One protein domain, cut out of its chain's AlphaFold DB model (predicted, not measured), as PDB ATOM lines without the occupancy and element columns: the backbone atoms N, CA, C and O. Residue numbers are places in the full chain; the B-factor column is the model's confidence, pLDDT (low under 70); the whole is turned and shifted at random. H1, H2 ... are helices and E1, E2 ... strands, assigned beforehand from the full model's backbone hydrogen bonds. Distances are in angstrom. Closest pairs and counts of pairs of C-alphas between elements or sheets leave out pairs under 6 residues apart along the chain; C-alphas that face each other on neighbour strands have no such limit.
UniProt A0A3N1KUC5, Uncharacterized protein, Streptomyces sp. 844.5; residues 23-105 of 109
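AT A GLANCE: This is residues 23 to 105 of the 109 residues of an uncharacterized protein of Streptomyces sp. 844.5 (UniProt A0A3N1KUC5). A small strand hairpin, E1 and E2, and the short helix H1 sit at one end of a long helical hairpin, H2 and H3; residues 66 to 71 stick out at the other end. The printed part has 83 residues, in the order E1, E2, H1, H2, H3, with an antiparallel sheet, and is mostly helix. It is a loose rod, radius of gyration of the C-alphas 15.5 A, spanning 51 by 18 by 18 A.

HOW THE PARTS SIT: E1, residues 23 to 25, and E2, residues 30 to 33, are an antiparallel hairpin, with N 23 and O 32 2.9 A apart, within hydrogen-bond range. The closest C-alphas of E1 and H2, residues 41 to 62, are those of Phe 25 and Leu 47, 6.5 A apart. H2 and H3, residues 70 to 100, touch at a shallow tilt of 23 degrees, opposite ways, closest at the C-alphas of Ala 46 and Val 94, 6.7 A. H1, residues 34 to 38, and H2 only just touch, only at the corner, with 3 pairs of C-alphas within 8 A, the closest being the C-alphas of Val 37 and Leu 43, 5.1 A apart; H2 touches H1 with residues 43 to 44 alone. In H1, H2 and H3 every O i to N i+4 pair is within hydrogen-bond range.

IN THESE COORDINATES: E1 begins at C-alpha 23 (-1.023, -45.878, -0.073). E2 is 10.2 A long and H1 6.1 A. H2 is 31.6 A long, and H3, 45.4 A, ends at C-alpha 100 (-16.949, -39.867, -3.946).

THE WHOLE: The C-alphas farthest apart are those of Leu 68 and Ala 103, 51.4 A. The printed part has no cut, no link is long, and no printed residue is under 70 in pLDDT.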
ATOM      1  N   VAL A  23      -1.727 -46.156   1.175       92.75
ATOM      2  CA  VAL A  23      -1.023 -45.878  -0.073       92.75
ATOM      3  C   VAL A  23      -1.043 -44.386  -0.367       92.75
ATOM      4  O   VAL A  23      -1.942 -43.660   0.055       92.75
ATOM      5  N   TYR A  24      -0.005 -43.909  -1.045       94.06
ATOM      6  CA  TYR A  24       0.184 -42.495  -1.330       94.06
ATOM      7  C   TYR A  24       0.002 -42.212  -2.815       94.06
ATOM      8  O   TYR A  24       0.742 -42.751  -3.636       94.06
ATOM      9  N   PHE A  25      -0.920 -41.307  -3.135       95.56
ATOM     10  CA  PHE A  25      -1.053 -40.729  -4.464       95.56
ATOM     11  C   PHE A  25      -0.195 -39.468  -4.568       95.56
ATOM     12  O   PHE A  25      -0.469 -38.441  -3.936       95.56
ATOM     13  N   TYR A  26       0.830 -39.522  -5.408       95.56
ATOM     14  CA  TYR A  26       1.784 -38.444  -5.614       95.56
ATOM     15  C   TYR A  26       1.159 -37.244  -6.335       95.56
ATOM     16  O   TYR A  26       1.394 -36.098  -5.938       95.56
ATOM     17  N   CYS A  27       0.306 -37.478  -7.339       95.00
ATOM     18  CA  CYS A  27      -0.338 -36.419  -8.118       95.00
ATOM     19  C   CYS A  27      -1.195 -35.467  -7.266       95.00
ATOM     20  O   CYS A  27      -1.200 -34.257  -7.532       95.00
ATOM     21  N   VAL A  28      -1.866 -35.978  -6.226       95.25
ATOM     22  CA  VAL A  28      -2.699 -35.208  -5.276       95.25
ATOM     23  C   VAL A  28      -2.026 -34.960  -3.929       95.25
ATOM     24  O   VAL A  28      -2.545 -34.195  -3.123       95.25
ATOM     25  N   ARG A  29      -0.860 -35.570  -3.698       93.94
ATOM     26  CA  ARG A  29      -0.120 -35.538  -2.433       93.94
ATOM     27  C   ARG A  29      -0.946 -35.990  -1.230       93.94
ATOM     28  O   ARG A  29      -0.876 -35.374  -0.169       93.94
ATOM     29  N   SER A  30      -1.708 -37.065  -1.403       91.62
ATOM     30  CA  SER A  30      -2.624 -37.574  -0.384       91.62
ATOM     31  C   SER A  30      -2.333 -39.028  -0.058       91.62
ATOM     32  O   SER A  30      -2.057 -39.830  -0.949       91.62
ATOM     33  N   THR A  31      -2.436 -39.357   1.224       92.81
ATOM     34  CA  THR A  31      -2.416 -40.731   1.721       92.81
ATOM     35  C   THR A  31      -3.850 -41.221   1.861       92.81
ATOM     36  O   THR A  31      -4.699 -40.469   2.336       92.81
ATOM     37  N   VAL A  32      -4.121 -42.454   1.448       91.19
ATOM     38  CA  VAL A  32      -5.452 -43.070   1.493       91.19
ATOM     39  C   VAL A  32      -5.370 -44.503   1.999       91.19
ATOM     40  O   VAL A  32      -4.301 -45.117   1.934       91.19
ATOM     41  N   CYS A  33      -6.486 -45.049   2.478       91.00
ATOM     42  CA  CYS A  33      -6.547 -46.449   2.897       91.00
ATOM     43  C   CYS A  33      -6.369 -47.383   1.700       91.00
ATOM     44  O   CYS A  33      -7.067 -47.267   0.695       91.00
ATOM     45  N   THR A  34      -5.467 -48.352   1.820       90.69
ATOM     46  CA  THR A  34      -5.226 -49.370   0.797       90.69
ATOM     47  C   THR A  34      -6.471 -50.214   0.543       90.69
ATOM     48  O   THR A  34      -6.718 -50.546  -0.608       90.69
ATOM     49  N   SER A  35      -7.285 -50.511   1.563       89.50
ATOM     50  CA  SER A  35      -8.567 -51.215   1.388       89.50
ATOM     51  C   SER A  35      -9.504 -50.472   0.434       89.50
ATOM     52  O   SER A  35      -9.970 -51.053  -0.536       89.50
ATOM     53  N   ALA A  36      -9.692 -49.167   0.640       88.19
ATOM     54  CA  ALA A  36     -10.537 -48.342  -0.221       88.19
ATOM     55  C   ALA A  36     -10.027 -48.274  -1.668       88.19
ATOM     56  O   ALA A  36     -10.828 -48.157  -2.593       88.19
ATOM     57  N   VAL A  37      -8.707 -48.353  -1.869       91.94
ATOM     58  CA  VAL A  37      -8.126 -48.466  -3.210       91.94
ATOM     59  C   VAL A  37      -8.428 -49.845  -3.787       91.94
ATOM     60  O   VAL A  37      -9.001 -49.908  -4.860       91.94
ATOM     61  N   LEU A  38      -8.145 -50.935  -3.071       90.69
ATOM     62  CA  LEU A  38      -8.400 -52.303  -3.546       90.69
ATOM     63  C   LEU A  38      -9.879 -52.572  -3.878       90.69
ATOM     64  O   LEU A  38     -10.158 -53.346  -4.791       90.69
ATOM     65  N   ASP A  39     -10.803 -51.921  -3.172       90.50
ATOM     66  CA  ASP A  39     -12.248 -52.041  -3.385       90.50
ATOM     67  C   ASP A  39     -12.770 -51.162  -4.546       90.50
ATOM     68  O   ASP A  39     -13.945 -51.248  -4.909       90.50
ATOM     69  N   SER A  40     -11.921 -50.315  -5.143       90.75
ATOM     70  CA  SER A  40     -12.275 -49.390  -6.224       90.75
ATOM     71  C   SER A  40     -11.350 -49.562  -7.429       90.75
ATOM     72  O   SER A  40     -10.188 -49.160  -7.410       90.75
ATOM     73  N   GLU A  41     -11.891 -50.101  -8.525       91.69
ATOM     74  CA  GLU A  41     -11.166 -50.249  -9.795       91.69
ATOM     75  C   GLU A  41     -10.612 -48.901 -10.290       91.69
ATOM     76  O   GLU A  41      -9.440 -48.808 -10.646       91.69
ATOM     77  N   GLU A  42     -11.401 -47.826 -10.188       92.12
ATOM     78  CA  GLU A  42     -10.977 -46.473 -10.568       92.12
ATOM     79  C   GLU A  42      -9.766 -45.978  -9.760       92.12
ATOM     80  O   GLU A  42      -8.845 -45.376 -10.320       92.12
ATOM     81  N   LEU A  43      -9.741 -46.221  -8.443       92.75
ATOM     82  CA  LEU A  43      -8.611 -45.829  -7.596       92.75
ATOM     83  C   LEU A  43      -7.390 -46.728  -7.827       92.75
ATOM     84  O   LEU A  43      -6.268 -46.222  -7.794       92.75
ATOM     85  N   MET A  44      -7.579 -48.024  -8.086       94.75
ATOM     86  CA  MET A  44      -6.482 -48.925  -8.459       94.75
ATOM     87  C   MET A  44      -5.825 -48.501  -9.769       94.75
ATOM     88  O   MET A  44      -4.601 -48.354  -9.815       94.75
ATOM     89  N   ASP A  45      -6.616 -48.249 -10.811       95.88
ATOM     90  CA  ASP A  45      -6.114 -47.794 -12.107       95.88
ATOM     91  C   ASP A  45      -5.373 -46.467 -11.968       95.88
ATOM     92  O   ASP A  45      -4.254 -46.306 -12.464       95.88
ATOM     93  N   ALA A  46      -5.950 -45.532 -11.211       96.38
ATOM     94  CA  ALA A  46      -5.311 -44.257 -10.952       96.38
ATOM     95  C   ALA A  46      -4.000 -44.404 -10.164       96.38
ATOM     96  O   ALA A  46      -3.063 -43.646 -10.404       96.38
ATOM     97  N   LEU A  47      -3.906 -45.362  -9.235       96.56
ATOM     98  CA  LEU A  47      -2.688 -45.619  -8.462       96.56
ATOM     99  C   LEU A  47      -1.575 -46.182  -9.351       96.56
ATOM    100  O   LEU A  47      -0.413 -45.776  -9.237       96.56
ATOM    101  N   VAL A  48      -1.926 -47.112 -10.240       96.94
ATOM    102  CA  VAL A  48      -0.996 -47.655 -11.235       96.94
ATOM    103  C   VAL A  48      -0.514 -46.534 -12.150       96.94
ATOM    104  O   VAL A  48       0.693 -46.385 -12.350       96.94
ATOM    105  N   GLU A  49      -1.429 -45.707 -12.658       98.00
ATOM    106  CA  GLU A  49      -1.079 -44.587 -13.527       98.00
ATOM    107  C   GLU A  49      -0.188 -43.559 -12.811       98.00
ATOM    108  O   GLU A  49       0.833 -43.143 -13.361       98.00
ATOM    109  N   ASP A  50      -0.507 -43.206 -11.564       97.88
ATOM    110  CA  ASP A  50       0.276 -42.275 -10.741       97.88
ATOM    111  C   ASP A  50       1.701 -42.793 -10.520       97.88
ATOM    112  O   ASP A  50       2.681 -42.055 -10.657       97.88
ATOM    113  N   THR A  51       1.828 -44.094 -10.257       97.38
ATOM    114  CA  THR A  51       3.120 -44.764 -10.090       97.38
ATOM    115  C   THR A  51       3.929 -44.734 -11.388       97.38
ATOM    116  O   THR A  51       5.108 -44.373 -11.373       97.38
ATOM    117  N   CYS A  52       3.302 -45.056 -12.520       97.88
ATOM    118  CA  CYS A  52       3.930 -45.008 -13.840       97.88
ATOM    119  C   CYS A  52       4.387 -43.589 -14.206       97.88
ATOM    120  O   CYS A  52       5.528 -43.408 -14.639       97.88
ATOM    121  N   LEU A  53       3.542 -42.578 -13.988       97.81
ATOM    122  CA  LEU A  53       3.889 -41.176 -14.223       97.81
ATOM    123  C   LEU A  53       5.047 -40.731 -13.336       97.81
ATOM    124  O   LEU A  53       5.963 -40.074 -13.823       97.81
ATOM    125  N   ARG A  54       5.071 -41.137 -12.063       96.75
ATOM    126  CA  ARG A  54       6.180 -40.821 -11.156       96.75
ATOM    127  C   ARG A  54       7.504 -41.424 -11.630       96.75
ATOM    128  O   ARG A  54       8.529 -40.745 -11.582       96.75
ATOM    129  N   ILE A  55       7.495 -42.674 -12.094       97.81
ATOM    130  CA  ILE A  55       8.689 -43.320 -12.658       97.81
ATOM    131  C   ILE A  55       9.139 -42.579 -13.925       97.81
ATOM    132  O   ILE A  55      10.324 -42.270 -14.061       97.81
ATOM    133  N   ALA A  56       8.204 -42.228 -14.811       97.81
ATOM    134  CA  ALA A  56       8.497 -41.474 -16.028       97.81
ATOM    135  C   ALA A  56       9.049 -40.066 -15.733       97.81
ATOM    136  O   ALA A  56      10.010 -39.638 -16.366       97.81
ATOM    137  N   GLU A  57       8.500 -39.354 -14.743       96.94
ATOM    138  CA  GLU A  57       9.017 -38.057 -14.289       96.94
ATOM    139  C   GLU A  57      10.434 -38.181 -13.710       96.94
ATOM    140  O   GLU A  57      11.278 -37.312 -13.947       96.94
ATOM    141  N   GLN A  58      10.721 -39.250 -12.962       96.94
ATOM    142  CA  GLN A  58      12.057 -39.501 -12.426       96.94
ATOM    143  C   GLN A  58      13.073 -39.776 -13.545       96.94
ATOM    144  O   GLN A  58      14.148 -39.168 -13.545       96.94
ATOM    145  N   ASP A  59      12.728 -40.631 -14.511       98.06
ATOM    146  CA  ASP A  59      13.556 -40.897 -15.696       98.06
ATOM    147  C   ASP A  59      13.800 -39.617 -16.510       98.06
ATOM    148  O   ASP A  59      14.945 -39.239 -16.777       98.06
ATOM    149  N   TRP A  60      12.726 -38.880 -16.813       97.88
ATOM    150  CA  TRP A  60      12.774 -37.608 -17.525       97.88
ATOM    151  C   TRP A  60      13.713 -36.597 -16.860       97.88
ATOM    152  O   TRP A  60      14.525 -35.962 -17.541       97.88
ATOM    153  N   ASN A  61      13.654 -36.458 -15.535       96.50
ATOM    154  CA  ASN A  61      14.562 -35.579 -14.802       96.50
ATOM    155  C   ASN A  61      16.016 -36.071 -14.855       96.50
ATOM    156  O   ASN A  61      16.931 -35.259 -15.017       96.50
ATOM    157  N   GLY A  62      16.237 -37.386 -14.760       97.25
ATOM    158  CA  GLY A  62      17.569 -37.999 -14.780       97.25
ATOM    159  C   GLY A  62      18.319 -37.821 -16.103       97.25
ATOM    160  O   GLY A  62      19.548 -37.767 -16.117       97.25
ATOM    161  N   ARG A  63      17.596 -37.658 -17.216       96.38
ATOM    162  CA  ARG A  63      18.159 -37.532 -18.573       96.38
ATOM    163  C   ARG A  63      18.262 -36.092 -19.095       96.38
ATOM    164  O   ARG A  63      18.259 -35.872 -20.309       96.38
ATOM    165  N   LEU A  64      18.348 -35.099 -18.203       96.56
ATOM    166  CA  LEU A  64      18.485 -33.681 -18.563       96.56
ATOM    167  C   LEU A  64      19.667 -33.446 -19.534       96.56
ATOM    168  O   LEU A  64      20.826 -33.611 -19.145       96.56
ATOM    169  N   PRO A  65      19.424 -32.967 -20.773       96.19
ATOM    170  CA  PRO A  65      20.505 -32.734 -21.726       96.19
ATOM    171  C   PRO A  65      21.390 -31.538 -21.348       96.19
ATOM    172  O   PRO A  65      20.912 -30.516 -20.826       96.19
ATOM    173  N   ALA A  66      22.673 -31.615 -21.720       95.94
ATOM    174  CA  ALA A  66      23.623 -30.519 -21.543       95.94
ATOM    175  C   ALA A  66      23.132 -29.223 -22.215       95.94
ATOM    176  O   ALA A  66      22.418 -29.239 -23.222       95.94
ATOM    177  N   ARG A  67      23.525 -28.071 -21.653       94.12
ATOM    178  CA  ARG A  67      23.013 -26.743 -22.050       94.12
ATOM    179  C   ARG A  67      23.208 -26.423 -23.537       94.12
ATOM    180  O   ARG A  67      22.337 -25.782 -24.114       94.12
ATOM    181  N   LEU A  68      24.294 -26.913 -24.135       96.56
ATOM    182  CA  LEU A  68      24.674 -26.672 -25.531       96.56
ATOM    183  C   LEU A  68      23.780 -27.412 -26.546       96.56
ATOM    184  O   LEU A  68      23.694 -27.016 -27.705       96.56
ATOM    185  N   HIS A  69      23.074 -28.471 -26.136       96.44
ATOM    186  CA  HIS A  69      22.240 -29.260 -27.045       96.44
ATOM    187  C   HIS A  69      20.816 -28.703 -27.130       96.44
ATOM    188  O   HIS A  69      19.867 -29.280 -26.598       96.44
ATOM    189  N   HIS A  70      20.659 -27.573 -27.822       96.19
ATOM    190  CA  HIS A  70      19.388 -26.846 -27.923       96.19
ATOM    191  C   HIS A  70      18.208 -27.724 -28.376       96.19
ATOM    192  O   HIS A  70      17.162 -27.713 -27.726       96.19
ATOM    193  N   THR A  71      18.380 -28.538 -29.421       97.56
ATOM    194  CA  THR A  71      17.324 -29.430 -29.937       97.56
ATOM    195  C   THR A  71      16.938 -30.517 -28.936       97.56
ATOM    196  O   THR A  71      15.753 -30.760 -28.711       97.56
ATOM    197  N   ALA A  72      17.924 -31.146 -28.286       97.38
ATOM    198  CA  ALA A  72      17.664 -32.155 -27.261       97.38
ATOM    199  C   ALA A  72      16.918 -31.542 -26.068       97.38
ATOM    200  O   ALA A  72      15.952 -32.119 -25.576       97.38
ATOM    201  N   ARG A  73      17.295 -30.325 -25.656       97.69
ATOM    202  CA  ARG A  73      16.594 -29.584 -24.598       97.69
ATOM    203  C   ARG A  73      15.178 -29.188 -24.994       97.69
ATOM    204  O   ARG A  73      14.300 -29.207 -24.139       97.69
ATOM    205  N   ALA A  74      14.938 -28.819 -26.251       97.88
ATOM    206  CA  ALA A  74      13.591 -28.526 -26.734       97.88
ATOM    207  C   ALA A  74      12.686 -29.766 -26.633       97.88
ATOM    208  O   ALA A  74      11.596 -29.672 -26.074       97.88
ATOM    209  N   ARG A  75      13.174 -30.937 -27.068       97.88
ATOM    210  CA  ARG A  75      12.460 -32.218 -26.919       97.88
ATOM    211  C   ARG A  75      12.225 -32.577 -25.454       97.88
ATOM    212  O   ARG A  75      11.100 -32.879 -25.077       97.88
ATOM    213  N   TRP A  76      13.257 -32.454 -24.621       98.25
ATOM    214  CA  TRP A  76      13.158 -32.689 -23.180       98.25
ATOM    215  C   TRP A  76      12.092 -31.798 -22.525       98.25
ATOM    216  O   TRP A  76      11.275 -32.285 -21.753       98.25
ATOM    217  N   ARG A  77      12.020 -30.507 -22.877       98.19
ATOM    218  CA  ARG A  77      10.965 -29.606 -22.374       98.19
ATOM    219  C   ARG A  77       9.570 -29.992 -22.866       98.19
ATOM    220  O   ARG A  77       8.618 -29.894 -22.095       98.19
ATOM    221  N   ALA A  78       9.440 -30.394 -24.131       98.31
ATOM    222  CA  ALA A  78       8.163 -30.822 -24.697       98.31
ATOM    223  C   ALA A  78       7.628 -32.064 -23.969       98.31
ATOM    224  O   ALA A  78       6.451 -32.107 -23.618       98.31
ATOM    225  N   GLU A  79       8.505 -33.017 -23.663       98.25
ATOM    226  CA  GLU A  79       8.153 -34.188 -22.866       98.25
ATOM    227  C   GLU A  79       7.782 -33.823 -21.428       98.25
ATOM    228  O   GLU A  79       6.737 -34.245 -20.949       98.25
ATOM    229  N   GLY A  80       8.543 -32.939 -20.774       98.31
ATOM    230  CA  GLY A  80       8.177 -32.433 -19.446       98.31
ATOM    231  C   GLY A  80       6.816 -31.732 -19.429       98.31
ATOM    232  O   GLY A  80       6.045 -31.862 -18.483       98.31
ATOM    233  N   THR A  81       6.479 -31.025 -20.511       98.44
ATOM    234  CA  THR A  81       5.154 -30.410 -20.683       98.44
ATOM    235  C   THR A  81       4.064 -31.465 -20.828       98.44
ATOM    236  O   THR A  81       2.974 -31.291 -20.288       98.44
ATOM    237  N   PHE A  82       4.338 -32.547 -21.557       98.19
ATOM    238  CA  PHE A  82       3.417 -33.669 -21.696       98.19
ATOM    239  C   PHE A  82       3.172 -34.360 -20.349       98.19
ATOM    240  O   PHE A  82       2.021 -34.421 -19.927       98.19
ATOM    241  N   LEU A  83       4.231 -34.748 -19.631       98.06
ATOM    242  CA  LEU A  83       4.123 -35.356 -18.300       98.06
ATOM    243  C   LEU A  83       3.348 -34.450 -17.336       98.06
ATOM    244  O   LEU A  83       2.396 -34.885 -16.701       98.06
ATOM    245  N   GLY A  84       3.651 -33.146 -17.318       97.75
ATOM    246  CA  GLY A  84       2.928 -32.188 -16.477       97.75
ATOM    247  C   GLY A  84       1.442 -32.015 -16.827       97.75
ATOM    248  O   GLY A  84       0.659 -31.601 -15.963       97.75
ATOM    249  N   ARG A  85       1.025 -32.305 -18.069       98.19
ATOM    250  CA  ARG A  85      -0.398 -32.353 -18.447       98.19
ATOM    251  C   ARG A  85      -1.056 -33.633 -17.950       98.19
ATOM    252  O   ARG A  85      -2.119 -33.528 -17.344       98.19
ATOM    253  N   GLU A  86      -0.415 -34.783 -18.134       98.25
ATOM    254  CA  GLU A  86      -0.940 -36.068 -17.652       98.25
ATOM    255  C   GLU A  86      -1.058 -36.092 -16.126       98.25
ATOM    256  O   GLU A  86      -2.135 -36.369 -15.604       98.25
ATOM    257  N   THR A  87      -0.041 -35.627 -15.394       97.19
ATOM    258  CA  THR A  87      -0.096 -35.501 -13.928       97.19
ATOM    259  C   THR A  87      -1.256 -34.608 -13.468       97.19
ATOM    260  O   THR A  87      -1.881 -34.861 -12.438       97.19
ATOM    261  N   ARG A  88      -1.595 -33.554 -14.227       97.69
ATOM    262  CA  ARG A  88      -2.737 -32.678 -13.916       97.69
ATOM    263  C   ARG A  88      -4.078 -33.335 -14.233       97.69
ATOM    264  O   ARG A  88      -5.014 -33.178 -13.453       97.69
ATOM    265  N   ARG A  89      -4.173 -34.043 -15.360       97.88
ATOM    266  CA  ARG A  89      -5.356 -34.825 -15.735       97.88
ATOM    267  C   ARG A  89      -5.659 -35.859 -14.652       97.88
ATOM    268  O   ARG A  89      -6.774 -35.876 -14.136       97.88
ATOM    269  N   LEU A  90      -4.649 -36.636 -14.264       97.94
ATOM    270  CA  LEU A  90      -4.770 -37.665 -13.242       97.94
ATOM    271  C   LEU A  90      -5.110 -37.074 -11.874       97.94
ATOM    272  O   LEU A  90      -6.024 -37.560 -11.219       97.94
ATOM    273  N   ARG A  91      -4.465 -35.967 -11.473       97.25
ATOM    274  CA  ARG A  91      -4.816 -35.241 -10.240       97.25
ATOM    275  C   ARG A  91      -6.311 -34.943 -10.168       97.25
ATOM    276  O   ARG A  91      -6.921 -35.197  -9.136       97.25
ATOM    277  N   ASN A  92      -6.884 -34.393 -11.238       96.06
ATOM    278  CA  ASN A  92      -8.299 -34.036 -11.257       96.06
ATOM    279  C   ASN A  92      -9.186 -35.284 -11.128       96.06
ATOM    280  O   ASN A  92     -10.130 -35.270 -10.347       96.06
ATOM    281  N   ALA A  93      -8.852 -36.365 -11.842       94.56
ATOM    282  CA  ALA A  93      -9.580 -37.630 -11.760       94.56
ATOM    283  C   ALA A  93      -9.528 -38.232 -10.345       94.56
ATOM    284  O   ALA A  93     -10.571 -38.535  -9.769       94.56
ATOM    285  N   VAL A  94      -8.338 -38.307  -9.739       95.25
ATOM    286  CA  VAL A  94      -8.148 -38.818  -8.373       95.25
ATOM    287  C   VAL A  94      -8.888 -37.955  -7.353       95.25
ATOM    288  O   VAL A  94      -9.546 -38.488  -6.468       95.25
ATOM    289  N   GLN A  95      -8.842 -36.626  -7.473       94.50
ATOM    290  CA  GLN A  95      -9.604 -35.740  -6.583       94.50
ATOM    291  C   GLN A  95     -11.110 -35.990  -6.677       94.50
ATOM    292  O   GLN A  95     -11.783 -36.039  -5.647       94.50
ATOM    293  N   SER A  96     -11.634 -36.170  -7.890       92.62
ATOM    294  CA  SER A  96     -13.044 -36.491  -8.104       92.62
ATOM    295  C   SER A  96     -13.423 -37.865  -7.548       92.62
ATOM    296  O   SER A  96     -14.490 -37.977  -6.946       92.62
ATOM    297  N   ALA A  97     -12.570 -38.880  -7.705       91.06
ATOM    298  CA  ALA A  97     -12.804 -40.218  -7.164       91.06
ATOM    299  C   ALA A  97     -12.784 -40.209  -5.626       91.06
ATOM    300  O   ALA A  97     -13.737 -40.641  -4.984       91.06
ATOM    301  N   LEU A  98     -11.767 -39.598  -5.011       90.00
ATOM    302  CA  LEU A  98     -11.661 -39.506  -3.549       90.00
ATOM    303  C   LEU A  98     -12.812 -38.718  -2.911       90.00
ATOM    304  O   LEU A  98     -13.250 -39.050  -1.813       90.00
ATOM    305  N   ALA A  99     -13.340 -37.697  -3.590       88.38
ATOM    306  CA  ALA A  99     -14.519 -36.976  -3.114       88.38
ATOM    307  C   ALA A  99     -15.778 -37.863  -3.054       88.38
ATOM    308  O   ALA A  99     -16.663 -37.610  -2.237       88.38
ATOM    309  N   GLN A 100     -15.850 -38.899  -3.894       87.88
ATOM    310  CA  GLN A 100     -16.949 -39.867  -3.946       87.88
ATOM    311  C   GLN A 100     -16.730 -41.071  -3.018       87.88
ATOM    312  O   GLN A 100     -17.672 -41.821  -2.767       87.88
ATOM    313  N   THR A 101     -15.529 -41.228  -2.450       83.56
ATOM    314  CA  THR A 101     -15.166 -42.340  -1.560       83.56
ATOM    315  C   THR A 101     -14.707 -41.821  -0.189       83.56
ATOM    316  O   THR A 101     -13.510 -41.783   0.094       83.56
ATOM    317  N   PRO A 102     -15.634 -41.436   0.713       76.06
ATOM    318  CA  PRO A 102     -15.282 -40.891   2.025       76.06
ATOM    319  C   PRO A 102     -14.411 -41.834   2.861       76.06
ATOM    320  O   PRO A 102     -13.471 -41.367   3.487       76.06
ATOM    321  N   ALA A 103     -14.661 -43.146   2.777       77.19
ATOM    322  CA  ALA A 103     -13.910 -44.186   3.487       77.19
ATOM    323  C   ALA A 103     -12.445 -44.335   3.027       77.19
ATOM    324  O   ALA A 103     -11.689 -45.096   3.620       77.19
ATOM    325  N   ALA A 104     -12.030 -43.636   1.965       75.81
ATOM    326  CA  ALA A 104     -10.636 -43.607   1.532       75.81
ATOM    327  C   ALA A 104      -9.774 -42.641   2.360       75.81
ATOM    328  O   ALA A 104      -8.553 -42.615   2.186       75.81
ATOM    329  N   ARG A 105     -10.376 -41.818   3.229       76.25
ATOM    330  CA  ARG A 105      -9.632 -40.862   4.052       76.25
ATOM    331  C   ARG A 105      -8.679 -41.591   4.996       76.25
ATOM    332  O   ARG A 105      -9.045 -42.614   5.558       76.25
TER     333      ARG A 105